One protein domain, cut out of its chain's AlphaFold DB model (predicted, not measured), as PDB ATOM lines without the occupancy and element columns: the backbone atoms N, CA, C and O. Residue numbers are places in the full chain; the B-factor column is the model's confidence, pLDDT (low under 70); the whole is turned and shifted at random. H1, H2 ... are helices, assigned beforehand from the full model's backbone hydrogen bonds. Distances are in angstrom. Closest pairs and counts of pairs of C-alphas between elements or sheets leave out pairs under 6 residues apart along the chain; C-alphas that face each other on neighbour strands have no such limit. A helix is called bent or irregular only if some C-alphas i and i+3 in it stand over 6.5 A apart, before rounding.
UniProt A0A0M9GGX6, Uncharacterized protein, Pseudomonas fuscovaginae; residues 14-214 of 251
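This is residues 14 to 214 of the 251 residues of an uncharacterized protein of Pseudomonas fuscovaginae (UniProt A0A0M9GGX6). H5, H6 and H8 make a helical core, their centres at the corners of a triangle; H3 packs on H5 and H6, while H1, H2 and H4 gather toward one end. H7 and H11 pack on H8, H11 crossing it, and H9 packs on the first residues of H6; residues 173 to 178 stick out. The printed part has 201 residues, with eleven named helices, H1 to H11 in chain order, and no named strand: all helix. It is compact, with a radius of gyration of the C-alphas of 16.9 A and spans of 49 by 35 by 32 A.

H1, residues 14 to 22, begins at C-alpha 14 (169.841, 182.688, 209.287). Then come H2, residues 25 to 36, H3, residues 40 to 48, and H4, residues 52 to 63, 19.2 A long. H4 is neither bent nor irregular, but only just: C-alphas 58 and 61 are 6.1 A apart. H5, residues 75 to 90, measures 22.4 A and H6, residues 94 to 109, 22.2 A. H7 is residues 117 to 124. H8, residues 128 to 149, is the longest helix, 31.8 A, and irregular: C-alphas 129 and 132 are 7.5 A apart. H9 is residues 152 to 157 and H10 residues 171 to 174. H11, residues 188 to 201, measures 19.9 A and ends at C-alpha 201 (176.517, 150.601, 208.987).

H2, H4, H5, H6 and H8 form an up and down bundle, each running against the one before. H5 and H6 are the hubs, touching five helices each. H5 touches H8, C-alphas of Ala 78 and Val 133 closest at 4.6 A, the same way at a shallow tilt of 24 degrees. H6 touches H8 at Ala 101 and Cys 144, C-alphas 4.6 A apart. H3 touches H5 at Ala 44 and Leu 84, 5.4 A between C-alphas. H1 touches H4 at Ala 17 and Val 52, C-alphas 4.7 A apart. H11 touches H7 at Ala 122 and Arg 196, C-alphas 5.1 A apart, about perpendicular at 87 degrees. H9 touches H6 at Arg 95 and Ile 154, C-alphas 6.3 A apart. H10 touches no helix. Every O i to N i+4 pair is within hydrogen-bond range in H2, H3, H5, H6, H7, H9 and H11, against 4 of 5 in H1, 16 of 18 in H8 and 3 of 8 in H4, where 9 of 9 O i to N i+3 pairs are; H10 is too short for an i+4 pair.

The C-alphas farthest apart, Thr 67 and Pro 214, are 52.6 A apart. The printed part has no cut. The links H4 to H5, H9 to H10 and H10 to H11 are long. Mean pLDDT of the printed part is 71.5; 76 residues are under 70, among them 150 to 194 and 202 to 214.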
ATOM      1  N   ASP A  14     170.776 183.175 210.310       84.50
ATOM      2  CA  ASP A  14     169.841 182.688 209.287       84.50
ATOM      3  C   ASP A  14     170.226 183.208 207.900       84.50
ATOM      4  O   ASP A  14     170.030 182.552 206.876       84.50
ATOM      5  N   HIS A  15     170.796 184.415 207.850       86.75
ATOM      6  CA  HIS A  15     171.378 184.950 206.626       86.75
ATOM      7  C   HIS A  15     172.633 184.163 206.225       86.75
ATOM      8  O   HIS A  15     172.710 183.699 205.088       86.75
ATOM      9  N   LEU A  16     173.534 183.912 207.179       89.81
ATOM     10  CA  LEU A  16     174.741 183.108 206.988       89.81
ATOM     11  C   LEU A  16     174.410 181.693 206.484       89.81
ATOM     12  O   LEU A  16     175.004 181.230 205.514       89.81
ATOM     13  N   ALA A  17     173.428 181.015 207.088       86.75
ATOM     14  CA  ALA A  17     172.996 179.683 206.666       86.75
ATOM     15  C   ALA A  17     172.483 179.673 205.216       86.75
ATOM     16  O   ALA A  17     172.811 178.764 204.451       86.75
ATOM     17  N   ARG A  18     171.718 180.698 204.811       88.56
ATOM     18  CA  ARG A  18     171.229 180.850 203.429       88.56
ATOM     19  C   ARG A  18     172.354 181.125 202.437       88.56
ATOM     20  O   ARG A  18     172.374 180.505 201.378       88.56
ATOM     21  N   GLN A  19     173.302 181.997 202.774       90.50
ATOM     22  CA  GLN A  19     174.464 182.258 201.920       90.50
ATOM     23  C   GLN A  19     175.316 180.995 201.758       90.50
ATOM     24  O   GLN A  19     175.616 180.577 200.640       90.50
ATOM     25  N   LEU A  20     175.606 180.308 202.867       89.12
ATOM     26  CA  LEU A  20     176.334 179.045 202.848       89.12
ATOM     27  C   LEU A  20     175.591 177.959 202.063       89.12
ATOM     28  O   LEU A  20     176.256 177.100 201.488       89.12
ATOM     29  N   ALA A  21     174.250 177.984 201.998       84.94
ATOM     30  CA  ALA A  21     173.434 177.014 201.264       84.94
ATOM     31  C   ALA A  21     173.758 176.966 199.756       84.94
ATOM     32  O   ALA A  21     173.734 175.870 199.184       84.94
ATOM     33  N   GLY A  22     174.131 178.095 199.148       83.38
ATOM     34  CA  GLY A  22     174.536 178.194 197.740       83.38
ATOM     35  C   GLY A  22     176.040 178.371 197.505       83.38
ATOM     36  O   GLY A  22     176.471 178.313 196.359       83.38
ATOM     37  N   ALA A  23     176.831 178.563 198.565       86.12
ATOM     38  CA  ALA A  23     178.226 178.972 198.448       86.12
ATOM     39  C   ALA A  23     179.142 177.925 197.789       86.12
ATOM     40  O   ALA A  23     179.132 176.726 198.123       86.12
ATOM     41  N   ASP A  24     180.011 178.410 196.901       87.56
ATOM     42  CA  ASP A  24     181.190 177.669 196.463       87.56
ATOM     43  C   ASP A  24     182.272 177.624 197.565       87.56
ATOM     44  O   ASP A  24     182.079 178.101 198.691       87.56
ATOM     45  N   LEU A  25     183.414 176.996 197.269       85.50
ATOM     46  CA  LEU A  25     184.498 176.867 198.239       85.50
ATOM     47  C   LEU A  25     185.064 178.235 198.658       85.50
ATOM     48  O   LEU A  25     185.257 178.461 199.850       85.50
ATOM     49  N   SER A  26     185.309 179.140 197.708       87.25
ATOM     50  CA  SER A  26     185.895 180.459 197.971       87.25
ATOM     51  C   SER A  26     184.954 181.328 198.805       87.25
ATOM     52  O   SER A  26     185.367 181.892 199.812       87.25
ATOM     53  N   GLN A  27     183.670 181.356 198.445       90.38
ATOM     54  CA  GLN A  27     182.629 182.049 199.202       90.38
ATOM     55  C   GLN A  27     182.479 181.465 200.609       90.38
ATOM     56  O   GLN A  27     182.332 182.211 201.573       90.38
ATOM     57  N   THR A  28     182.575 180.139 200.760       90.81
ATOM     58  CA  THR A  28     182.549 179.509 202.089       90.81
ATOM     59  C   THR A  28     183.730 179.957 202.946       90.81
ATOM     60  O   THR A  28     183.541 180.218 204.129       90.81
ATOM     61  N   PHE A  29     184.931 180.086 202.372       89.62
ATOM     62  CA  PHE A  29     186.076 180.644 203.096       89.62
ATOM     63  C   PHE A  29     185.810 182.077 203.557       89.62
ATOM     64  O   PHE A  29     186.021 182.368 204.731       89.62
ATOM     65  N   THR A  30     185.307 182.946 202.679       91.69
ATOM     66  CA  THR A  30     184.968 184.331 203.038       91.69
ATOM     67  C   THR A  30     183.963 184.384 204.187       91.69
ATOM     68  O   THR A  30     184.208 185.053 205.186       91.69
ATOM     69  N   LEU A  31     182.885 183.604 204.106       92.81
ATOM     70  CA  LEU A  31     181.856 183.552 205.148       92.81
ATOM     71  C   LEU A  31     182.394 182.994 206.474       92.81
ATOM     72  O   LEU A  31     182.010 183.452 207.547       92.81
ATOM     73  N   VAL A  32     183.313 182.025 206.431       92.06
ATOM     74  CA  VAL A  32     183.974 181.513 207.640       92.06
ATOM     75  C   VAL A  32     184.926 182.547 208.246       92.06
ATOM     76  O   VAL A  32     185.003 182.637 209.468       92.06
ATOM     77  N   LEU A  33     185.593 183.376 207.440       91.88
ATOM     78  CA  LEU A  33     186.387 184.501 207.947       91.88
ATOM     79  C   LEU A  33     185.507 185.572 208.611       91.88
ATOM     80  O   LEU A  33     185.891 186.122 209.639       91.88
ATOM     81  N   GLU A  34     184.305 185.827 208.088       92.38
ATOM     82  CA  GLU A  34     183.332 186.717 208.738       92.38
ATOM     83  C   GLU A  34     182.859 186.173 210.091       92.38
ATOM     84  O   GLU A  34     182.679 186.944 211.039       92.38
ATOM     85  N   VAL A  35     182.699 184.848 210.205       92.44
ATOM     86  CA  VAL A  35     182.478 184.182 211.496       92.44
ATOM     87  C   VAL A  35     183.698 184.375 212.394       92.44
ATOM     88  O   VAL A  35     183.529 184.786 213.536       92.44
ATOM     89  N   ALA A  36     184.914 184.157 211.890       92.50
ATOM     90  CA  ALA A  36     186.148 184.297 212.663       92.50
ATOM     91  C   ALA A  36     186.392 185.712 213.201       92.50
ATOM     92  O   ALA A  36     187.013 185.870 214.250       92.50
ATOM     93  N   ALA A  37     185.858 186.735 212.533       92.38
ATOM     94  CA  ALA A  37     185.901 188.117 213.003       92.38
ATOM     95  C   ALA A  37     184.982 188.393 214.214       92.38
ATOM     96  O   ALA A  37     185.057 189.465 214.812       92.38
ATOM     97  N   GLN A  38     184.100 187.459 214.586       91.69
ATOM     98  CA  GLN A  38     183.215 187.599 215.746       91.69
ATOM     99  C   GLN A  38     183.914 187.163 217.046       91.69
ATOM    100  O   GLN A  38     184.822 186.339 217.004       91.69
ATOM    101  N   PRO A  39     183.470 187.613 218.232       92.12
ATOM    102  CA  PRO A  39     183.951 187.066 219.504       92.12
ATOM    103  C   PRO A  39     183.666 185.563 219.634       92.12
ATOM    104  O   PRO A  39     182.599 185.110 219.221       92.12
ATOM    105  N   LEU A  40     184.556 184.794 220.271       92.00
ATOM    106  CA  LEU A  40     184.462 183.327 220.377       92.00
ATOM    107  C   LEU A  40     183.074 182.794 220.815       92.00
ATOM    108  O   LEU A  40     182.544 181.908 220.138       92.00
ATOM    109  N   PRO A  41     182.397 183.355 221.844       88.94
ATOM    110  CA  PRO A  41     181.052 182.902 222.213       88.94
ATOM    111  C   PRO A  41     180.020 183.107 221.097       88.94
ATOM    112  O   PRO A  41     179.078 182.329 220.955       88.94
ATOM    113  N   ARG A  42     180.184 184.162 220.289       90.81
ATOM    114  CA  ARG A  42     179.328 184.435 219.132       90.81
ATOM    115  C   ARG A  42     179.646 183.490 217.979       90.81
ATOM    116  O   ARG A  42     178.705 183.039 217.331       90.81
ATOM    117  N   GLN A  43     180.918 183.155 217.756       93.81
ATOM    118  CA  GLN A  43     181.320 182.165 216.751       93.81
ATOM    119  C   GLN A  43     180.623 180.824 217.000       93.81
ATOM    120  O   GLN A  43     179.986 180.293 216.095       93.81
ATOM    121  N   ALA A  44     180.654 180.318 218.238       92.19
ATOM    122  CA  ALA A  44     180.005 179.056 218.591       92.19
ATOM    123  C   ALA A  44     178.494 179.077 218.344       92.19
ATOM    124  O   ALA A  44     177.958 178.162 217.723       92.19
ATOM    125  N   VAL A  45     177.823 180.161 218.750       90.69
ATOM    126  CA  VAL A  45     176.390 180.340 218.481       90.69
ATOM    127  C   VAL A  45     176.118 180.340 216.980       90.69
ATOM    128  O   VAL A  45     175.181 179.690 216.541       90.69
ATOM    129  N   LEU A  46     176.912 181.046 216.173       91.69
ATOM    130  CA  LEU A  46     176.727 181.082 214.720       91.69
ATOM    131  C   LEU A  46     176.938 179.708 214.081       91.69
ATOM    132  O   LEU A  46     176.137 179.300 213.249       91.69
ATOM    133  N   LEU A  47     177.984 178.988 214.483       93.00
ATOM    134  CA  LEU A  47     178.324 177.677 213.934       93.00
ATOM    135  C   LEU A  47     177.265 176.616 214.261       93.00
ATOM    136  O   LEU A  47     176.939 175.805 213.395       93.00
ATOM    137  N   LEU A  48     176.701 176.634 215.473       89.69
ATOM    138  CA  LEU A  48     175.669 175.677 215.898       89.69
ATOM    139  C   LEU A  48     174.266 176.012 215.385       89.69
ATOM    140  O   LEU A  48     173.360 175.184 215.486       89.69
ATOM    141  N   ARG A  49     174.063 177.188 214.782       88.75
ATOM    142  CA  ARG A  49     172.770 177.529 214.180       88.75
ATOM    143  C   ARG A  49     172.442 176.605 213.016       88.75
ATOM    144  O   ARG A  49     173.307 176.159 212.256       88.75
ATOM    145  N   ALA A  50     171.146 176.330 212.889       79.75
ATOM    146  CA  ALA A  50     170.621 175.370 211.936       79.75
ATOM    147  C   ALA A  50     171.139 175.651 210.517       79.75
ATOM    148  O   ALA A  50     170.975 176.739 209.971       79.75
ATOM    149  N   GLY A  51     171.774 174.645 209.918       81.75
ATOM    150  CA  GLY A  51     172.251 174.706 208.538       81.75
ATOM    151  C   GLY A  51     173.644 175.304 208.337       81.75
ATOM    152  O   GLY A  51     174.216 175.040 207.285       81.75
ATOM    153  N   VAL A  52     174.246 175.992 209.317       89.25
ATOM    154  CA  VAL A  52     175.590 176.589 209.167       89.25
ATOM    155  C   VAL A  52     176.675 175.512 209.096       89.25
ATOM    156  O   VAL A  52     177.267 175.305 208.034       89.25
ATOM    157  N   LEU A  53     176.906 174.765 210.182       89.69
ATOM    158  CA  LEU A  53     177.918 173.703 210.203       89.69
ATOM    159  C   LEU A  53     177.679 172.614 209.130       89.69
ATOM    160  O   LEU A  53     178.644 172.222 208.467       89.69
ATOM    161  N   PRO A  54     176.432 172.165 208.851       87.12
ATOM    162  CA  PRO A  54     176.168 171.257 207.734       87.12
ATOM    163  C   PRO A  54     176.547 171.852 206.376       87.12
ATOM    164  O   PRO A  54     177.086 171.137 205.528       87.12
ATOM    165  N   ALA A  55     176.295 173.146 206.154       88.00
ATOM    166  CA  ALA A  55     176.641 173.796 204.900       88.00
ATOM    167  C   ALA A  55     178.155 173.960 204.727       88.00
ATOM    168  O   ALA A  55     178.644 173.681 203.633       88.00
ATOM    169  N   ILE A  56     178.896 174.275 205.796       89.88
ATOM    170  CA  ILE A  56     180.370 174.230 205.811       89.88
ATOM    171  C   ILE A  56     180.844 172.811 205.470       89.88
ATOM    172  O   ILE A  56     181.657 172.611 204.567       89.88
ATOM    173  N   GLY A  57     180.257 171.798 206.113       87.62
ATOM    174  CA  GLY A  57     180.575 170.397 205.861       87.62
ATOM    175  C   GLY A  57     180.344 169.967 204.409       87.62
ATOM    176  O   GLY A  57     180.990 169.031 203.938       87.62
ATOM    177  N   ARG A  58     179.459 170.619 203.632       85.44
ATOM    178  CA  ARG A  58     179.273 170.330 202.187       85.44
ATOM    179  C   ARG A  58     180.548 170.483 201.381       85.44
ATOM    180  O   ARG A  58     180.725 169.680 200.463       85.44
ATOM    181  N   GLN A  59     181.466 171.351 201.793       86.25
ATOM    182  CA  GLN A  59     182.731 171.557 201.093       86.25
ATOM    183  C   GLN A  59     183.664 170.338 201.115       86.25
ATOM    184  O   GLN A  59     184.513 170.218 200.234       86.25
ATOM    185  N   LEU A  60     183.410 169.346 201.978       82.62
ATOM    186  CA  LEU A  60     184.084 168.042 201.918       82.62
ATOM    187  C   LEU A  60     183.892 167.300 200.581       82.62
ATOM    188  O   LEU A  60     184.650 166.389 200.270       82.62
ATOM    189  N   ARG A  61     182.916 167.687 199.745       77.25
ATOM    190  CA  ARG A  61     182.784 167.161 198.371       77.25
ATOM    191  C   ARG A  61     184.008 167.462 197.492       77.25
ATOM    192  O   ARG A  61     184.239 166.748 196.529       77.25
ATOM    193  N   HIS A  62     184.789 168.488 197.835       75.06
ATOM    194  CA  HIS A  62     186.021 168.868 197.135       75.06
ATOM    195  C   HIS A  62     187.257 168.077 197.608       75.06
ATOM    196  O   HIS A  62     188.378 168.400 197.216       75.06
ATOM    197  N   VAL A  63     187.043 167.053 198.447       68.00
ATOM    198  CA  VAL A  63     188.079 166.176 199.018       68.00
ATOM    199  C   VAL A  63     188.015 164.744 198.446       68.00
ATOM    200  O   VAL A  63     188.890 163.934 198.716       68.00
ATOM    201  N   LEU A  64     187.006 164.412 197.628       63.91
ATOM    202  CA  LEU A  64     186.884 163.096 196.979       63.91
ATOM    203  C   LEU A  64     187.879 162.918 195.810       63.91
ATOM    204  O   LEU A  64     188.263 163.915 195.192       63.91
ATOM    205  N   PRO A  65     188.271 161.670 195.473       49.06
ATOM    206  CA  PRO A  65     189.260 161.399 194.431       49.06
ATOM    207  C   PRO A  65     188.755 161.831 193.046       49.06
ATOM    208  O   PRO A  65     187.736 161.351 192.553       49.06
ATOM    209  N   GLY A  66     189.494 162.755 192.431       55.25
ATOM    210  CA  GLY A  66     189.282 163.292 191.088       55.25
ATOM    211  C   GLY A  66     190.405 164.268 190.716       55.25
ATOM    212  O   GLY A  66     191.151 164.724 191.583       55.25
ATOM    213  N   THR A  67     190.529 164.620 189.435       43.84
ATOM    214  CA  THR A  67     191.621 165.455 188.879       43.84
ATOM    215  C   THR A  67     191.687 166.889 189.428       43.84
ATOM    216  O   THR A  67     192.664 167.594 189.197       43.84
ATOM    217  N   ALA A  68     190.682 167.321 190.193       50.47
ATOM    218  CA  ALA A  68     190.581 168.645 190.804       50.47
ATOM    219  C   ALA A  68     190.630 168.595 192.344       50.47
ATOM    220  O   ALA A  68     189.902 169.331 193.015       50.47
ATOM    221  N   MET A  69     191.459 167.714 192.915       53.22
ATOM    222  CA  MET A  69     191.682 167.626 194.362       53.22
ATOM    223  C   MET A  69     192.053 169.005 194.934       53.22
ATOM    224  O   MET A  69     193.065 169.597 194.557       53.22
ATOM    225  N   ARG A  70     191.251 169.528 195.870       62.25
ATOM    226  CA  ARG A  70     191.596 170.738 196.628       62.25
ATOM    227  C   ARG A  70     191.611 170.398 198.118       62.25
ATOM    228  O   ARG A  70     190.553 170.448 198.746       62.25
ATOM    229  N   PRO A  71     192.794 170.161 198.721       60.69
ATOM    230  CA  PRO A  71     192.942 169.938 200.168       60.69
ATOM    231  C   PRO A  71     192.273 171.033 201.015       60.69
ATOM    232  O   PRO A  71     191.804 170.806 202.125       60.69
ATOM    233  N   ARG A  72     192.141 172.233 200.434       71.19
ATOM    234  CA  ARG A  72     191.452 173.391 201.009       71.19
ATOM    235  C   ARG A  72     189.977 173.137 201.358       71.19
ATOM    236  O   ARG A  72     189.447 173.857 202.191       71.19
ATOM    237  N   GLY A  73     189.312 172.130 200.781       77.44
ATOM    238  CA  GLY A  73     187.908 171.801 201.080       77.44
ATOM    239  C   GLY A  73     187.644 171.384 202.533       77.44
ATOM    240  O   GLY A  73     186.539 171.574 203.039       77.44
ATOM    241  N   ALA A  74     188.664 170.850 203.204       84.38
ATOM    242  CA  ALA A  74     188.608 170.381 204.586       84.38
ATOM    243  C   ALA A  74     188.781 171.516 205.620       84.38
ATOM    244  O   ALA A  74     188.220 171.460 206.716       84.38
ATOM    245  N   VAL A  75     189.513 172.574 205.259       88.44
ATOM    246  CA  VAL A  75     189.958 173.631 206.185       88.44
ATOM    247  C   VAL A  75     188.806 174.381 206.869       88.44
ATOM    248  O   VAL A  75     188.859 174.510 208.092       88.44
ATOM    249  N   PRO A  76     187.739 174.827 206.169       91.00
ATOM    250  CA  PRO A  76     186.637 175.545 206.814       91.00
ATOM    251  C   PRO A  76     185.962 174.737 207.928       91.00
ATOM    252  O   PRO A  76     185.558 175.281 208.953       91.00
ATOM    253  N   LEU A  77     185.863 173.418 207.738       92.12
ATOM    254  CA  LEU A  77     185.250 172.528 208.713       92.12
ATOM    255  C   LEU A  77     186.190 172.236 209.891       92.12
ATOM    256  O   LEU A  77     185.734 172.219 211.031       92.12
ATOM    257  N   ALA A  78     187.490 172.059 209.632       91.94
ATOM    258  CA  ALA A  78     188.492 171.911 210.689       91.94
ATOM    259  C   ALA A  78     188.521 173.140 211.611       91.94
ATOM    260  O   ALA A  78     188.504 172.987 212.832       91.94
ATOM    261  N   TYR A  79     188.485 174.345 211.028       94.44
ATOM    262  CA  TYR A  79     188.357 175.596 211.776       94.44
ATOM    263  C   TYR A  79     187.109 175.582 212.666       94.44
ATOM    264  O   TYR A  79     187.219 175.765 213.875       94.44
ATOM    265  N   ALA A  80     185.938 175.272 212.100       95.00
ATOM    266  CA  ALA A  80     184.695 175.244 212.863       95.00
ATOM    267  C   ALA A  80     184.754 174.271 214.053       95.00
ATOM    268  O   ALA A  80     184.267 174.593 215.136       95.00
ATOM    269  N   PHE A  81     185.377 173.098 213.887       94.81
ATOM    270  CA  PHE A  81     185.537 172.146 214.989       94.81
ATOM    271  C   PHE A  81     186.442 172.667 216.094       94.81
ATOM    272  O   PHE A  81     186.119 172.528 217.274       94.81
ATOM    273  N   HIS A  82     187.558 173.283 215.712       94.38
ATOM    274  CA  HIS A  82     188.484 173.874 216.660       94.38
ATOM    275  C   HIS A  82     187.819 175.005 217.453       94.38
ATOM    276  O   HIS A  82     187.820 174.968 218.681       94.38
ATOM    277  N   THR A  83     187.145 175.925 216.763       95.81
ATOM    278  CA  THR A  83     186.393 177.029 217.368       95.81
ATOM    279  C   THR A  83     185.325 176.544 218.342       95.81
ATOM    280  O   THR A  83     185.217 177.065 219.449       95.81
ATOM    281  N   LEU A  84     184.530 175.539 217.963       95.69
ATOM    282  CA  LEU A  84     183.499 174.983 218.844       95.69
ATOM    283  C   LEU A  84     184.106 174.353 220.095       95.69
ATOM    284  O   LEU A  84     183.601 174.568 221.196       95.69
ATOM    285  N   ARG A  85     185.210 173.618 219.936       93.94
ATOM    286  CA  ARG A  85     185.944 173.033 221.059       93.94
ATOM    287  C   ARG A  85     186.435 174.124 222.008       93.94
ATOM    288  O   ARG A  85     186.199 174.023 223.208       93.94
ATOM    289  N   GLU A  86     187.112 175.143 221.491       94.62
ATOM    290  CA  GLU A  86     187.634 176.237 222.314       94.62
ATOM    291  C   GLU A  86     186.518 176.994 223.026       94.62
ATOM    292  O   GLU A  86     186.609 177.231 224.229       94.62
ATOM    293  N   ALA A  87     185.429 177.304 222.322       93.50
ATOM    294  CA  ALA A  87     184.291 177.993 222.912       93.50
ATOM    295  C   ALA A  87     183.662 177.204 224.066       93.50
ATOM    296  O   ALA A  87     183.294 177.799 225.071       93.50
ATOM    297  N   MET A  88     183.567 175.875 223.960       91.62
ATOM    298  CA  MET A  88     183.057 175.037 225.048       91.62
ATOM    299  C   MET A  88     184.012 174.971 226.239       91.62
ATOM    300  O   MET A  88     183.562 175.018 227.381       91.62
ATOM    301  N   LEU A  89     185.319 174.856 225.990       90.69
ATOM    302  CA  LEU A  89     186.321 174.803 227.058       90.69
ATOM    303  C   LEU A  89     186.407 176.125 227.829       90.69
ATOM    304  O   LEU A  89     186.646 176.112 229.033       90.69
ATOM    305  N   LEU A  90     186.188 177.247 227.142       91.94
ATOM    306  CA  LEU A  90     186.254 178.588 227.718       91.94
ATOM    307  C   LEU A  90     184.903 179.122 228.214       91.94
ATOM    308  O   LEU A  90     184.884 180.178 228.838       91.94
ATOM    309  N   GLU A  91     183.782 178.439 227.964       91.88
ATOM    310  CA  GLU A  91     182.461 178.870 228.441       91.88
ATOM    311  C   GLU A  91     182.369 178.705 229.966       91.88
ATOM    312  O   GLU A  91     182.383 177.563 230.432       91.88
ATOM    313  N   PRO A  92     182.271 179.790 230.759       87.31
ATOM    314  CA  PRO A  92     182.250 179.699 232.217       87.31
ATOM    315  C   PRO A  92     180.934 179.145 232.774       87.31
ATOM    316  O   PRO A  92     180.960 178.533 233.840       87.31
ATOM    317  N   ASP A  93     179.797 179.338 232.092       86.38
ATOM    318  CA  ASP A  93     178.507 178.838 232.575       86.38
ATOM    319  C   ASP A  93     178.339 177.343 232.236       86.38
ATOM    320  O   ASP A  93     178.195 176.986 231.059       86.38
ATOM    321  N   PRO A  94     178.287 176.441 233.238       81.31
ATOM    322  CA  PRO A  94     178.155 175.008 232.993       81.31
ATOM    323  C   PRO A  94     176.835 174.647 232.298       81.31
ATOM    324  O   PRO A  94     176.795 173.691 231.524       81.31
ATOM    325  N   ARG A  95     175.757 175.426 232.486       80.00
ATOM    326  CA  ARG A  95     174.482 175.192 231.784       80.00
ATOM    327  C   ARG A  95     174.620 175.460 230.298       80.00
ATOM    328  O   ARG A  95     174.258 174.618 229.476       80.00
ATOM    329  N   ARG A  96     175.181 176.616 229.952       84.31
ATOM    330  CA  ARG A  96     175.455 176.975 228.564       84.31
ATOM    331  C   ARG A  96     176.455 176.024 227.918       84.31
ATOM    332  O   ARG A  96     176.262 175.641 226.768       84.31
ATOM    333  N   ARG A  97     177.465 175.575 228.663       85.12
ATOM    334  CA  ARG A  97     178.441 174.587 228.197       85.12
ATOM    335  C   ARG A  97     177.782 173.252 227.823       85.12
ATOM    336  O   ARG A  97     178.065 172.723 226.750       85.12
ATOM    337  N   VAL A  98     176.872 172.741 228.660       79.56
ATOM    338  CA  VAL A  98     176.084 171.526 228.374       79.56
ATOM    339  C   VAL A  98     175.206 171.703 227.135       79.56
ATOM    340  O   VAL A  98     175.183 170.815 226.284       79.56
ATOM    341  N   LEU A  99     174.531 172.851 226.991       82.69
ATOM    342  CA  LEU A  99     173.720 173.152 225.803       82.69
ATOM    343  C   LEU A  99     174.561 173.156 224.521       82.69
ATOM    344  O   LEU A  99     174.207 172.476 223.562       82.69
ATOM    345  N   LEU A 100     175.706 173.847 224.523       88.12
ATOM    346  CA  LEU A 100     176.620 173.883 223.377       88.12
ATOM    347  C   LEU A 100     177.116 172.479 223.007       88.12
ATOM    348  O   LEU A 100     177.113 172.117 221.831       88.12
ATOM    349  N   ALA A 101     177.526 171.678 223.997       82.88
ATOM    350  CA  ALA A 101     177.985 170.309 223.773       82.88
ATOM    351  C   ALA A 101     176.877 169.424 223.181       82.88
ATOM    352  O   ALA A 101     177.123 168.659 222.246       82.88
ATOM    353  N   HIS A 102     175.649 169.557 223.685       77.50
ATOM    354  CA  HIS A 102     174.496 168.819 223.184       77.50
ATOM    355  C   HIS A 102     174.142 169.201 221.738       77.50
ATOM    356  O   HIS A 102     174.086 168.326 220.873       77.50
ATOM    357  N   GLU A 103     173.975 170.497 221.457       82.19
ATOM    358  CA  GLU A 103     173.670 171.014 220.115       82.19
ATOM    359  C   GLU A 103     174.757 170.638 219.098       82.19
ATOM    360  O   GLU A 103     174.467 170.315 217.944       82.19
ATOM    361  N   CYS A 104     176.019 170.634 219.529       85.44
ATOM    362  CA  CYS A 104     177.143 170.217 218.704       85.44
ATOM    363  C   CYS A 104     177.056 168.743 218.309       85.44
ATOM    364  O   CYS A 104     177.110 168.424 217.121       85.44
ATOM    365  N   ILE A 105     176.872 167.845 219.281       78.00
ATOM    366  CA  ILE A 105     176.720 166.409 219.020       78.00
ATOM    367  C   ILE A 105     175.530 166.146 218.097       78.00
ATOM    368  O   ILE A 105     175.654 165.398 217.124       78.00
ATOM    369  N   ASP A 106     174.413 166.828 218.334       74.56
ATOM    370  CA  ASP A 106     173.235 166.754 217.481       74.56
ATOM    371  C   ASP A 106     173.533 167.182 216.039       74.56
ATOM    372  O   ASP A 106     173.169 166.493 215.083       74.56
ATOM    373  N   CYS A 107     174.249 168.287 215.855       79.12
ATOM    374  CA  CYS A 107     174.618 168.778 214.535       79.12
ATOM    375  C   CYS A 107     175.593 167.832 213.805       79.12
ATOM    376  O   CYS A 107     175.469 167.593 212.599       79.12
ATOM    377  N   LEU A 108     176.548 167.254 214.539       79.19
ATOM    378  CA  LEU A 108     177.575 166.365 214.000       79.19
ATOM    379  C   LEU A 108     177.035 164.979 213.631       79.19
ATOM    380  O   LEU A 108     177.417 164.430 212.589       79.19
ATOM    381  N   LEU A 109     176.169 164.416 214.480       73.31
ATOM    382  CA  LEU A 109     175.776 163.006 214.442       73.31
ATOM    383  C   LEU A 109     174.292 162.786 214.110       73.31
ATOM    384  O   LEU A 109     173.980 161.808 213.434       73.31
ATOM    385  N   ALA A 110     173.388 163.683 214.524       60.44
ATOM    386  CA  ALA A 110     171.932 163.507 214.407       60.44
ATOM    387  C   ALA A 110     171.304 164.111 213.136       60.44
ATOM    388  O   ALA A 110     170.082 164.085 212.968       60.44
ATOM    389  N   GLY A 111     172.111 164.674 212.231       54.50
ATOM    390  CA  GLY A 111     171.623 165.187 210.949       54.50
ATOM    391  C   GLY A 111     170.857 164.121 210.150       54.50
ATOM    392  O   GLY A 111     171.239 162.954 210.147       54.50
ATOM    393  N   ARG A 112     169.780 164.525 209.455       49.22
ATOM    394  CA  ARG A 112     168.844 163.646 208.717       49.22
ATOM    395  C   ARG A 112     169.570 162.649 207.787       49.22
ATOM    396  O   ARG A 112     169.910 162.982 206.649       49.22
ATOM    397  N   GLY A 113     169.771 161.416 208.254       54.34
ATOM    398  CA  GLY A 113     170.236 160.272 207.460       54.34
ATOM    399  C   GLY A 113     171.669 160.386 206.921       54.34
ATOM    400  O   GLY A 113     172.572 160.908 207.569       54.34
ATOM    401  N   ALA A 114     171.896 159.898 205.695       54.84
ATOM    402  CA  ALA A 114     173.215 159.767 205.054       54.84
ATOM    403  C   ALA A 114     174.010 161.081 204.852       54.84
ATOM    404  O   ALA A 114     175.109 161.061 204.298       54.84
ATOM    405  N   ARG A 115     173.474 162.228 205.282       64.38
ATOM    406  CA  ARG A 115     174.067 163.562 205.118       64.38
ATOM    407  C   ARG A 115     174.708 164.113 206.396       64.38
ATOM    408  O   ARG A 115     175.141 165.265 206.376       64.38
ATOM    409  N   SER A 116     174.784 163.334 207.478       75.94
ATOM    410  CA  SER A 116     175.464 163.770 208.705       75.94
ATOM    411  C   SER A 116     176.951 164.054 208.458       75.94
ATOM    412  O   SER A 116     177.613 163.410 207.634       75.94
ATOM    413  N   ILE A 117     177.486 165.051 209.168       82.00
ATOM    414  CA  ILE A 117     178.892 165.454 209.051       82.00
ATOM    415  C   ILE A 117     179.796 164.298 209.480       82.00
ATOM    416  O   ILE A 117     180.733 163.957 208.756       82.00
ATOM    417  N   GLY A 118     179.456 163.638 210.594       80.06
ATOM    418  CA  GLY A 118     180.185 162.476 211.092       80.06
ATOM    419  C   GLY A 118     180.300 161.365 210.050       80.06
ATOM    420  O   GLY A 118     181.392 160.844 209.833       80.06
ATOM    421  N   ARG A 119     179.218 161.042 209.325       78.75
ATOM    422  CA  ARG A 119     179.274 160.017 208.273       78.75
ATOM    423  C   ARG A 119     180.201 160.411 207.129       78.75
ATOM    424  O   ARG A 119     180.945 159.576 206.623       78.75
ATOM    425  N   ARG A 120     180.163 161.669 206.695       81.12
ATOM    426  CA  ARG A 120     181.008 162.130 205.584       81.12
ATOM    427  C   ARG A 120     182.483 162.092 205.959       81.12
ATOM    428  O   ARG A 120     183.291 161.653 205.150       81.12
ATOM    429  N   ILE A 121     182.816 162.446 207.199       84.69
ATOM    430  CA  ILE A 121     184.169 162.277 207.740       84.69
ATOM    431  C   ILE A 121     184.539 160.790 207.813       84.69
ATOM    432  O   ILE A 121     185.624 160.419 207.388       84.69
ATOM    433  N   ALA A 122     183.634 159.923 208.273       81.56
ATOM    434  CA  ALA A 122     183.847 158.474 208.335       81.56
ATOM    435  C   ALA A 122     184.128 157.826 206.962       81.56
ATOM    436  O   ALA A 122     184.946 156.905 206.883       81.56
ATOM    437  N   VAL A 123     183.468 158.305 205.899       82.12
ATOM    438  CA  VAL A 123     183.676 157.861 204.509       82.12
ATOM    439  C   VAL A 123     185.003 158.370 203.946       82.12
ATOM    440  O   VAL A 123     185.712 157.613 203.297       82.12
ATOM    441  N   LEU A 124     185.341 159.638 204.198       80.38
ATOM    442  CA  LEU A 124     186.555 160.285 203.678       80.38
ATOM    443  C   LEU A 124     187.805 160.022 204.530       80.38
ATOM    444  O   LEU A 124     188.901 160.461 204.188       80.38
ATOM    445  N   HIS A 125     187.640 159.343 205.662       78.62
ATOM    446  CA  HIS A 125     188.727 159.001 206.565       78.62
ATOM    447  C   HIS A 125     189.787 158.144 205.861       78.62
ATOM    448  O   HIS A 125     189.455 157.164 205.195       78.62
ATOM    449  N   GLY A 126     191.060 158.469 206.094       75.44
ATOM    450  CA  GLY A 126     192.214 157.809 205.476       75.44
ATOM    451  C   GLY A 126     192.816 158.592 204.309       75.44
ATOM    452  O   GLY A 126     193.893 158.241 203.843       75.44
ATOM    453  N   LEU A 127     192.156 159.666 203.864       80.19
ATOM    454  CA  LEU A 127     192.768 160.665 202.992       80.19
ATOM    455  C   LEU A 127     193.615 161.623 203.834       80.19
ATOM    456  O   LEU A 127     193.094 162.217 204.774       80.19
ATOM    457  N   GLU A 128     194.873 161.837 203.456       79.25
ATOM    458  CA  GLU A 128     195.795 162.753 204.154       79.25
ATOM    459  C   GLU A 128     195.204 164.168 204.293       79.25
ATOM    460  O   GLU A 128     195.246 164.794 205.351       79.25
ATOM    461  N   SER A 129     194.509 164.650 203.257       75.75
ATOM    462  CA  SER A 129     193.823 165.949 203.275       75.75
ATOM    463  C   SER A 129     192.691 166.063 204.309       75.75
ATOM    464  O   SER A 129     192.162 167.156 204.509       75.75
ATOM    465  N   MET A 130     192.276 164.957 204.933       84.38
ATOM    466  CA  MET A 130     191.254 164.918 205.979       84.38
ATOM    467  C   MET A 130     191.828 164.860 207.394       84.38
ATOM    468  O   MET A 130     191.045 164.997 208.334       84.38
ATOM    469  N   ASP A 131     193.142 164.701 207.579       83.69
ATOM    470  CA  ASP A 131     193.737 164.442 208.896       83.69
ATOM    471  C   ASP A 131     193.379 165.511 209.930       83.69
ATOM    472  O   ASP A 131     192.920 165.187 211.026       83.69
ATOM    473  N   LEU A 132     193.468 166.790 209.556       85.25
ATOM    474  CA  LEU A 132     193.090 167.907 210.429       85.25
ATOM    475  C   LEU A 132     191.604 167.876 210.813       85.25
ATOM    476  O   LEU A 132     191.250 168.131 211.964       85.25
ATOM    477  N   VAL A 133     190.722 167.542 209.869       88.94
ATOM    478  CA  VAL A 133     189.272 167.461 210.120       88.94
ATOM    479  C   VAL A 133     188.950 166.271 211.009       88.94
ATOM    480  O   VAL A 133     188.144 166.402 211.924       88.94
ATOM    481  N   VAL A 134     189.576 165.120 210.762       85.94
ATOM    482  CA  VAL A 134     189.404 163.909 211.571       85.94
ATOM    483  C   VAL A 134     189.879 164.169 212.997       85.94
ATOM    484  O   VAL A 134     189.133 163.914 213.938       85.94
ATOM    485  N   GLN A 135     191.076 164.729 213.176       85.31
ATOM    486  CA  GLN A 135     191.606 165.063 214.500       85.31
ATOM    487  C   GLN A 135     190.724 166.088 215.222       85.31
ATOM    488  O   GLN A 135     190.366 165.874 216.380       85.31
ATOM    489  N   GLY A 136     190.312 167.156 214.531       87.88
ATOM    490  CA  GLY A 136     189.415 168.171 215.085       87.88
ATOM    491  C   GLY A 136     188.053 167.601 215.483       87.88
ATOM    492  O   GLY A 136     187.546 167.909 216.559       87.88
ATOM    493  N   PHE A 137     187.485 166.718 214.660       87.81
ATOM    494  CA  PHE A 137     186.223 166.038 214.942       87.81
ATOM    495  C   PHE A 137     186.321 165.152 216.181       87.81
ATOM    496  O   PHE A 137     185.468 165.225 217.061       87.81
ATOM    497  N   ILE A 138     187.377 164.339 216.270       82.12
ATOM    498  CA  ILE A 138     187.616 163.462 217.416       82.12
ATOM    499  C   ILE A 138     187.759 164.289 218.694       82.12
ATOM    500  O   ILE A 138     187.039 164.043 219.658       82.12
ATOM    501  N   ALA A 139     188.618 165.311 218.675       85.00
ATOM    502  CA  ALA A 139     188.844 166.173 219.829       85.00
ATOM    503  C   ALA A 139     187.559 166.890 220.283       85.00
ATOM    504  O   ALA A 139     187.299 166.998 221.480       85.00
ATOM    505  N   LEU A 140     186.736 167.361 219.341       88.00
ATOM    506  CA  LEU A 140     185.467 168.015 219.648       88.00
ATOM    507  C   LEU A 140     184.450 167.045 220.258       88.00
ATOM    508  O   LEU A 140     183.833 167.374 221.271       88.00
ATOM    509  N   VAL A 141     184.293 165.848 219.685       81.50
ATOM    510  CA  VAL A 141     183.389 164.818 220.221       81.50
ATOM    511  C   VAL A 141     183.817 164.397 221.626       81.50
ATOM    512  O   VAL A 141     182.960 164.241 222.490       81.50
ATOM    513  N   GLU A 142     185.117 164.261 221.888       77.81
ATOM    514  CA  GLU A 142     185.628 163.929 223.222       77.81
ATOM    515  C   GLU A 142     185.335 165.017 224.255       77.81
ATOM    516  O   GLU A 142     184.903 164.702 225.364       77.81
ATOM    517  N   VAL A 143     185.506 166.291 223.889       83.75
ATOM    518  CA  VAL A 143     185.162 167.420 224.764       83.75
ATOM    519  C   VAL A 143     183.663 167.452 225.045       83.75
ATOM    520  O   VAL A 143     183.268 167.538 226.207       83.75
ATOM    521  N   CYS A 144     182.822 167.299 224.018       80.81
ATOM    522  CA  CYS A 144     181.372 167.241 224.200       80.81
ATOM    523  C   CYS A 144     180.972 166.072 225.113       80.81
ATOM    524  O   CYS A 144     180.192 166.255 226.042       80.81
ATOM    525  N   ALA A 145     181.539 164.885 224.882       74.00
ATOM    526  CA  ALA A 145     181.273 163.698 225.683       74.00
ATOM    527  C   ALA A 145     181.674 163.891 227.151       74.00
ATOM    528  O   ALA A 145     180.909 163.518 228.037       74.00
ATOM    529  N   SER A 146     182.842 164.493 227.418       75.44
ATOM    530  CA  SER A 146     183.278 164.784 228.788       75.44
ATOM    531  C   SER A 146     182.334 165.770 229.459       75.44
ATOM    532  O   SER A 146     181.840 165.483 230.540       75.44
ATOM    533  N   ILE A 147     182.007 166.886 228.799       74.81
ATOM    534  CA  ILE A 147     181.096 167.902 229.345       74.81
ATOM    535  C   ILE A 147     179.756 167.276 229.727       74.81
ATOM    536  O   ILE A 147     179.272 167.512 230.830       74.81
ATOM    537  N   LEU A 148     179.177 166.475 228.831       73.62
ATOM    538  CA  LEU A 148     177.882 165.838 229.050       73.62
ATOM    539  C   LEU A 148     177.955 164.798 230.177       73.62
ATOM    540  O   LEU A 148     177.144 164.832 231.098       73.62
ATOM    541  N   ARG A 149     178.969 163.926 230.176       70.00
ATOM    542  CA  ARG A 149     179.187 162.945 231.254       70.00
ATOM    543  C   ARG A 149     179.359 163.615 232.620       70.00
ATOM    544  O   ARG A 149     178.843 163.123 233.618       70.00
ATOM    545  N   ASP A 150     180.099 164.716 232.660       69.88
ATOM    546  CA  ASP A 150     180.504 165.374 233.899       69.88
ATOM    547  C   ASP A 150     179.417 166.321 234.454       69.88
ATOM    548  O   ASP A 150     179.617 166.879 235.526       69.88
ATOM    549  N   HIS A 151     178.282 166.499 233.761       68.31
ATOM    550  CA  HIS A 151     177.189 167.396 234.176       68.31
ATOM    551  C   HIS A 151     175.799 166.753 234.011       68.31
ATOM    552  O   HIS A 151     174.875 167.335 233.424       68.31
ATOM    553  N   ALA A 152     175.645 165.524 234.509       66.44
ATOM    554  CA  ALA A 152     174.427 164.728 234.357       66.44
ATOM    555  C   ALA A 152     173.186 165.394 234.983       66.44
ATOM    556  O   ALA A 152     172.087 165.300 234.427       66.44
ATOM    557  N   PHE A 153     173.343 166.122 236.096       57.91
ATOM    558  CA  PHE A 153     172.230 166.840 236.721       57.91
ATOM    559  C   PHE A 153     171.747 168.001 235.848       57.91
ATOM    560  O   PHE A 153     170.541 168.198 235.671       57.91
ATOM    561  N   ILE A 154     172.678 168.763 235.270       60.81
ATOM    562  CA  ILE A 154     172.349 169.857 234.349       60.81
ATOM    563  C   ILE A 154     171.660 169.314 233.096       60.81
ATOM    564  O   ILE A 154     170.643 169.873 232.682       60.81
ATOM    565  N   MET A 155     172.154 168.211 232.527       64.44
ATOM    566  CA  MET A 155     171.502 167.538 231.400       64.44
ATOM    567  C   MET A 155     170.049 167.171 231.721       64.44
ATOM    568  O   MET A 155     169.143 167.558 230.983       64.44
ATOM    569  N   ALA A 156     169.816 166.514 232.862       59.94
ATOM    570  CA  ALA A 156     168.477 166.133 233.308       59.94
ATOM    571  C   ALA A 156     167.554 167.354 233.482       59.94
ATOM    572  O   ALA A 156     166.413 167.354 233.025       59.94
ATOM    573  N   ARG A 157     168.062 168.441 234.076       59.44
ATOM    574  CA  ARG A 157     167.334 169.712 234.250       59.44
ATOM    575  C   ARG A 157     166.965 170.406 232.942       59.44
ATOM    576  O   ARG A 157     165.982 171.142 232.920       59.44
ATOM    577  N   LEU A 158     167.765 170.218 231.898       54.91
ATOM    578  CA  LEU A 158     167.533 170.776 230.568       54.91
ATOM    579  C   LEU A 158     166.654 169.868 229.692       54.91
ATOM    580  O   LEU A 158     166.400 170.217 228.543       54.91
ATOM    581  N   GLY A 159     166.206 168.713 230.201       54.44
ATOM    582  CA  GLY A 159     165.504 167.709 229.394       54.44
ATOM    583  C   GLY A 159     166.403 167.056 228.338       54.44
ATOM    584  O   GLY A 159     165.915 166.470 227.376       54.44
ATOM    585  N   VAL A 160     167.728 167.164 228.490       54.44
ATOM    586  CA  VAL A 160     168.699 166.550 227.585       54.44
ATOM    587  C   VAL A 160     168.949 165.125 228.054       54.44
ATOM    588  O   VAL A 160     169.594 164.881 229.071       54.44
ATOM    589  N   ALA A 161     168.436 164.159 227.308       52.56
ATOM    590  CA  ALA A 161     168.514 162.766 227.706       52.56
ATOM    591  C   ALA A 161     169.889 162.131 227.388       52.56
ATOM    592  O   ALA A 161     170.467 162.328 226.317       52.56
ATOM    593  N   ALA A 162     170.403 161.313 228.316       46.16
ATOM    594  CA  ALA A 162     171.763 160.748 228.320       46.16
ATOM    595  C   ALA A 162     172.064 159.683 227.236       46.16
ATOM    596  O   ALA A 162     173.119 159.046 227.261       46.16
ATOM    597  N   GLY A 163     171.158 159.451 226.279       44.75
ATOM    598  CA  GLY A 163     171.260 158.320 225.346       44.75
ATOM    599  C   GLY A 163     172.463 158.366 224.396       44.75
ATOM    600  O   GLY A 163     172.868 157.322 223.898       44.75
ATOM    601  N   TRP A 164     173.098 159.529 224.221       47.47
ATOM    602  CA  TRP A 164     174.313 159.672 223.410       47.47
ATOM    603  C   TRP A 164     175.545 158.968 223.990       47.47
ATOM    604  O   TRP A 164     176.401 158.520 223.231       47.47
ATOM    605  N   PHE A 165     175.645 158.866 225.319       47.09
ATOM    606  CA  PHE A 165     176.874 158.427 225.997       47.09
ATOM    607  C   PHE A 165     176.649 157.325 227.032       47.09
ATOM    608  O   PHE A 165     177.565 156.983 227.772       47.09
ATOM    609  N   GLY A 166     175.456 156.726 227.032       39.94
ATOM    610  CA  GLY A 166     175.114 155.639 227.936       39.94
ATOM    611  C   GLY A 166     174.889 156.132 229.361       39.94
ATOM    612  O   GLY A 166     175.758 156.006 230.213       39.94
ATOM    613  N   GLY A 167     173.675 156.614 229.636       35.16
ATOM    614  CA  GLY A 167     173.050 156.274 230.919       35.16
ATOM    615  C   GLY A 167     172.743 154.771 230.961       35.16
ATOM    616  O   GLY A 167     172.853 154.107 229.924       35.16
ATOM    617  N   ASP A 168     172.325 154.255 232.119       35.84
ATOM    618  CA  ASP A 168     172.117 152.834 232.497       35.84
ATOM    619  C   ASP A 168     171.270 151.946 231.547       35.84
ATOM    620  O   ASP A 168     170.990 150.785 231.828       35.84
ATOM    621  N   ILE A 169     170.872 152.459 230.386       37.50
ATOM    622  CA  ILE A 169     170.014 151.832 229.380       37.50
ATOM    623  C   ILE A 169     170.664 151.827 227.975       37.50
ATOM    624  O   ILE A 169     170.006 151.550 226.971       37.50
ATOM    625  N   GLY A 170     171.957 152.146 227.858       32.84
ATOM    626  CA  GLY A 170     172.693 152.103 226.589       32.84
ATOM    627  C   GLY A 170     172.973 150.677 226.091       32.84
ATOM    628  O   GLY A 170     173.050 149.728 226.868       32.84
ATOM    629  N   VAL A 171     173.202 150.511 224.783       32.66
ATOM    630  CA  VAL A 171     173.568 149.221 224.151       32.66
ATOM    631  C   VAL A 171     174.790 148.567 224.826       32.66
ATOM    632  O   VAL A 171     174.853 147.347 224.916       32.66
ATOM    633  N   ALA A 172     175.708 149.358 225.396       31.83
ATOM    634  CA  ALA A 172     176.827 148.863 226.205       31.83
ATOM    635  C   ALA A 172     176.385 148.208 227.534       31.83
ATOM    636  O   ALA A 172     176.924 147.166 227.896       31.83
ATOM    637  N   ALA A 173     175.362 148.750 228.205       33.94
ATOM    638  CA  ALA A 173     174.774 148.170 229.417       33.94
ATOM    639  C   ALA A 173     173.984 146.882 229.110       33.94
ATOM    640  O   ALA A 173     174.056 145.911 229.859       33.94
ATOM    641  N   ARG A 174     173.306 146.818 227.954       33.28
ATOM    642  CA  ARG A 174     172.612 145.601 227.481       33.28
ATOM    643  C   ARG A 174     173.546 144.473 227.031       33.28
ATOM    644  O   ARG A 174     173.106 143.333 226.948       33.28
ATOM    645  N   LEU A 175     174.815 144.769 226.753       32.66
ATOM    646  CA  LEU A 175     175.821 143.781 226.346       32.66
ATOM    647  C   LEU A 175     176.643 143.223 227.522       32.66
ATOM    648  O   LEU A 175     177.615 142.507 227.284       32.66
ATOM    649  N   GLY A 176     176.279 143.531 228.776       26.86
ATOM    650  CA  GLY A 176     176.898 142.934 229.969       26.86
ATOM    651  C   GLY A 176     178.395 143.225 230.118       26.86
ATOM    652  O   GLY A 176     179.094 142.519 230.841       26.86
ATOM    653  N   ARG A 177     178.908 144.243 229.418       28.38
ATOM    654  CA  ARG A 177     180.294 144.686 229.543       28.38
ATOM    655  C   ARG A 177     180.306 145.990 230.327       28.38
ATOM    656  O   ARG A 177     179.500 146.868 230.015       28.38
ATOM    657  N   PRO A 178     181.195 146.141 231.324       29.73
ATOM    658  CA  PRO A 178     181.337 147.409 232.017       29.73
ATOM    659  C   PRO A 178     181.575 148.496 230.971       29.73
ATOM    660  O   PRO A 178     182.257 148.267 229.967       29.73
ATOM    661  N   ALA A 179     180.969 149.663 231.175       35.00
ATOM    662  CA  ALA A 179     181.239 150.841 230.374       35.00
ATOM    663  C   ALA A 179     182.742 151.157 230.491       35.00
ATOM    664  O   ALA A 179     183.169 151.879 231.385       35.00
ATOM    665  N   PHE A 180     183.563 150.599 229.596       28.89
ATOM    666  CA  PHE A 180     185.011 150.813 229.506       28.89
ATOM    667  C   PHE A 180     185.337 152.237 229.004       28.89
ATOM    668  O   PHE A 180     186.298 152.458 228.274       28.89
ATOM    669  N   TYR A 181     184.547 153.244 229.382       38.56
ATOM    670  CA  TYR A 181     184.828 154.652 229.117       38.56
ATOM    671  C   TYR A 181     185.686 155.249 230.242       38.56
ATOM    672  O   TYR A 181     185.439 156.352 230.722       38.56
ATOM    673  N   GLY A 182     186.716 154.503 230.647       27.66
ATOM    674  CA  GLY A 182     187.705 154.888 231.645       27.66
ATOM    675  C   GLY A 182     189.114 154.770 231.075       27.66
ATOM    676  O   GLY A 182     189.655 153.674 231.005       27.66
ATOM    677  N   SER A 183     189.670 155.896 230.624       27.45
ATOM    678  CA  SER A 183     191.086 156.312 230.719       27.45
ATOM    679  C   SER A 183     191.423 157.322 229.614       27.45
ATOM    680  O   SER A 183     190.998 157.211 228.469       27.45
ATOM    681  N   GLY A 184     192.116 158.398 229.979       32.09
ATOM    682  CA  GLY A 184     192.557 159.424 229.039       32.09
ATOM    683  C   GLY A 184     193.609 158.909 228.046       32.09
ATOM    684  O   GLY A 184     194.268 157.900 228.268       32.09
ATOM    685  N   GLY A 185     193.774 159.634 226.940       31.64
ATOM    686  CA  GLY A 185     194.984 159.603 226.108       31.64
ATOM    687  C   GLY A 185     194.972 158.673 224.889       31.64
ATOM    688  O   GLY A 185     195.223 159.140 223.783       31.64
ATOM    689  N   HIS A 186     194.646 157.384 225.037       33.78
ATOM    690  CA  HIS A 186     194.799 156.393 223.944       33.78
ATOM    691  C   HIS A 186     193.494 155.960 223.257       33.78
ATOM    692  O   HIS A 186     193.476 155.055 222.425       33.78
ATOM    693  N   ILE A 187     192.387 156.632 223.570       43.12
ATOM    694  CA  ILE A 187     191.035 156.163 223.244       43.12
ATOM    695  C   ILE A 187     190.424 156.892 222.023       43.12
ATOM    696  O   ILE A 187     189.403 156.477 221.481       43.12
ATOM    697  N   SER A 188     191.085 157.916 221.493       52.66
ATOM    698  CA  SER A 188     190.540 158.822 220.474       52.66
ATOM    699  C   SER A 188     190.378 158.168 219.084       52.66
ATOM    700  O   SER A 188     189.287 158.184 218.506       52.66
ATOM    701  N   ARG A 189     191.409 157.470 218.575       53.66
ATOM    702  CA  ARG A 189     191.331 156.702 217.308       53.66
ATOM    703  C   ARG A 189     190.438 155.464 217.405       53.66
ATOM    704  O   ARG A 189     189.692 155.184 216.472       53.66
ATOM    705  N   ALA A 190     190.479 154.740 218.524       54.50
ATOM    706  CA  ALA A 190     189.637 153.560 218.734       54.50
ATOM    707  C   ALA A 190     188.147 153.936 218.857       54.50
ATOM    708  O   ALA A 190     187.302 153.305 218.220       54.50
ATOM    709  N   ARG A 191     187.821 155.019 219.585       59.69
ATOM    710  CA  ARG A 191     186.466 155.606 219.628       59.69
ATOM    711  C   ARG A 191     185.991 155.992 218.247       59.69
ATOM    712  O   ARG A 191     184.874 155.645 217.869       59.69
ATOM    713  N   PHE A 192     186.840 156.684 217.491       67.50
ATOM    714  CA  PHE A 192     186.498 157.051 216.130       67.50
ATOM    715  C   PHE A 192     186.282 155.822 215.253       67.50
ATOM    716  O   PHE A 192     185.318 155.808 214.506       67.50
ATOM    717  N   ALA A 193     187.097 154.771 215.364       65.00
ATOM    718  CA  ALA A 193     186.914 153.539 214.600       65.00
ATOM    719  C   ALA A 193     185.570 152.852 214.906       65.00
ATOM    720  O   ALA A 193     184.870 152.440 213.980       65.00
ATOM    721  N   ILE A 194     185.170 152.783 216.181       63.72
ATOM    722  CA  ILE A 194     183.864 152.244 216.599       63.72
ATOM    723  C   ILE A 194     182.730 153.119 216.060       63.72
ATOM    724  O   ILE A 194     181.840 152.621 215.373       63.72
ATOM    725  N   MET A 195     182.782 154.427 216.315       70.12
ATOM    726  CA  MET A 195     181.769 155.376 215.851       70.12
ATOM    727  C   MET A 195     181.668 155.395 214.321       70.12
ATOM    728  O   MET A 195     180.572 155.399 213.775       70.12
ATOM    729  N   ARG A 196     182.800 155.336 213.616       69.94
ATOM    730  CA  ARG A 196     182.887 155.187 212.160       69.94
ATOM    731  C   ARG A 196     182.163 153.926 211.709       69.94
ATOM    732  O   ARG A 196     181.359 154.015 210.793       69.94
ATOM    733  N   ASN A 197     182.414 152.779 212.339       65.88
ATOM    734  CA  ASN A 197     181.732 151.533 211.982       65.88
ATOM    735  C   ASN A 197     180.210 151.651 212.146       65.88
ATOM    736  O   ASN A 197     179.490 151.268 211.228       65.88
ATOM    737  N   LEU A 198     179.731 152.241 213.244       69.62
ATOM    738  CA  LEU A 198     178.300 152.489 213.471       69.62
ATOM    739  C   LEU A 198     177.711 153.427 212.401       69.62
ATOM    740  O   LEU A 198     176.723 153.097 211.746       69.62
ATOM    741  N   LEU A 199     178.374 154.560 212.144       72.56
ATOM    742  CA  LEU A 199     177.965 155.542 211.130       72.56
ATOM    743  C   LEU A 199     177.922 154.950 209.713       72.56
ATOM    744  O   LEU A 199     177.031 155.282 208.929       72.56
ATOM    745  N   LEU A 200     178.892 154.099 209.366       75.31
ATOM    746  CA  LEU A 200     178.964 153.450 208.056       75.31
ATOM    747  C   LEU A 200     177.895 152.363 207.894       75.31
ATOM    748  O   LEU A 200     177.344 152.229 206.803       75.31
ATOM    749  N   ARG A 201     177.565 151.635 208.970       72.31
ATOM    750  CA  ARG A 201     176.517 150.601 208.987       72.31
ATOM    751  C   ARG A 201     175.094 151.157 209.006       72.31
ATOM    752  O   ARG A 201     174.164 150.385 208.827       72.31
ATOM    753  N   ASN A 202     174.924 152.478 209.128       66.06
ATOM    754  CA  ASN A 202     173.634 153.111 209.431       66.06
ATOM    755  C   ASN A 202     173.042 152.656 210.771       66.06
ATOM    756  O   ASN A 202     171.834 152.781 210.965       66.06
ATOM    757  N   ASP A 203     173.866 152.142 211.683       60.94
ATOM    758  CA  ASP A 203     173.371 151.809 213.008       60.94
ATOM    759  C   ASP A 203     172.903 153.113 213.652       60.94
ATOM    760  O   ASP A 203     173.637 154.108 213.686       60.94
ATOM    761  N   GLU A 204     171.650 153.132 214.105       54.00
ATOM    762  CA  GLU A 204     171.115 154.302 214.779       54.00
ATOM    763  C   GLU A 204     171.991 154.601 215.994       54.00
ATOM    764  O   GLU A 204     172.026 153.841 216.967       54.00
ATOM    765  N   ILE A 205     172.664 155.749 215.967       57.31
ATOM    766  CA  ILE A 205     173.191 156.358 217.183       57.31
ATOM    767  C   ILE A 205     171.966 156.935 217.892       57.31
ATOM    768  O   ILE A 205     171.560 158.073 217.657       57.31
ATOM    769  N   ARG A 206     171.270 156.062 218.626       47.19
ATOM    770  CA  ARG A 206     169.927 156.338 219.132       47.19
ATOM    771  C   ARG A 206     169.945 157.505 220.108       47.19
ATOM    772  O   ARG A 206     170.573 157.445 221.162       47.19
ATOM    773  N   ARG A 207     169.136 158.518 219.798       42.66
ATOM    774  CA  ARG A 207     168.521 159.340 220.839       42.66
ATOM    775  C   ARG A 207     167.589 158.436 221.654       42.66
ATOM    776  O   ARG A 207     166.953 157.554 221.073       42.66
ATOM    777  N   PRO A 208     167.481 158.623 222.972       40.94
ATOM    778  CA  PRO A 208     166.422 157.961 223.713       40.94
ATOM    779  C   PRO A 208     165.077 158.499 223.202       40.94
ATOM    780  O   PRO A 208     164.956 159.680 222.870       40.94
ATOM    781  N   ALA A 209     164.097 157.610 223.055       39.56
ATOM    782  CA  ALA A 209     162.774 157.989 222.576       39.56
ATOM    783  C   ALA A 209     162.106 158.957 223.576       39.56
ATOM    784  O   ALA A 209     162.274 158.767 224.785       39.56
ATOM    785  N   PRO A 210     161.337 159.959 223.108       38.44
ATOM    786  CA  PRO A 210     160.501 160.774 223.986       38.44
ATOM    787  C   PRO A 210     159.629 159.865 224.868       38.44
ATOM    788  O   PRO A 210     158.961 158.973 224.346       38.44
ATOM    789  N   GLY A 211     159.679 160.042 226.192       38.06
ATOM    790  CA  GLY A 211     158.965 159.191 227.159       38.06
ATOM    791  C   GLY A 211     159.743 157.981 227.704       38.06
ATOM    792  O   GLY A 211     159.259 157.321 228.615       38.06
ATOM    793  N   MET A 212     160.962 157.720 227.215       41.47
ATOM    794  CA  MET A 212     161.934 156.799 227.840       41.47
ATOM    795  C   MET A 212     162.923 157.541 228.756       41.47
ATOM    796  O   MET A 212     164.015 157.047 229.048       41.47
ATOM    797  N   GLU A 213     162.571 158.759 229.161       41.12
ATOM    798  CA  GLU A 213     163.336 159.542 230.122       41.12
ATOM    799  C   GLU A 213     163.349 158.786 231.458       41.12
ATOM    800  O   GLU A 213     162.288 158.363 231.925       41.12
ATOM    801  N   PRO A 214     164.522 158.553 232.071       43.00
ATOM    802  CA  PRO A 214     164.562 157.915 233.375       43.00
ATOM    803  C   PRO A 214     163.741 158.761 234.349       43.00
ATOM    804  O   PRO A 214     163.940 159.974 234.432       43.00
TER     805      PRO A 214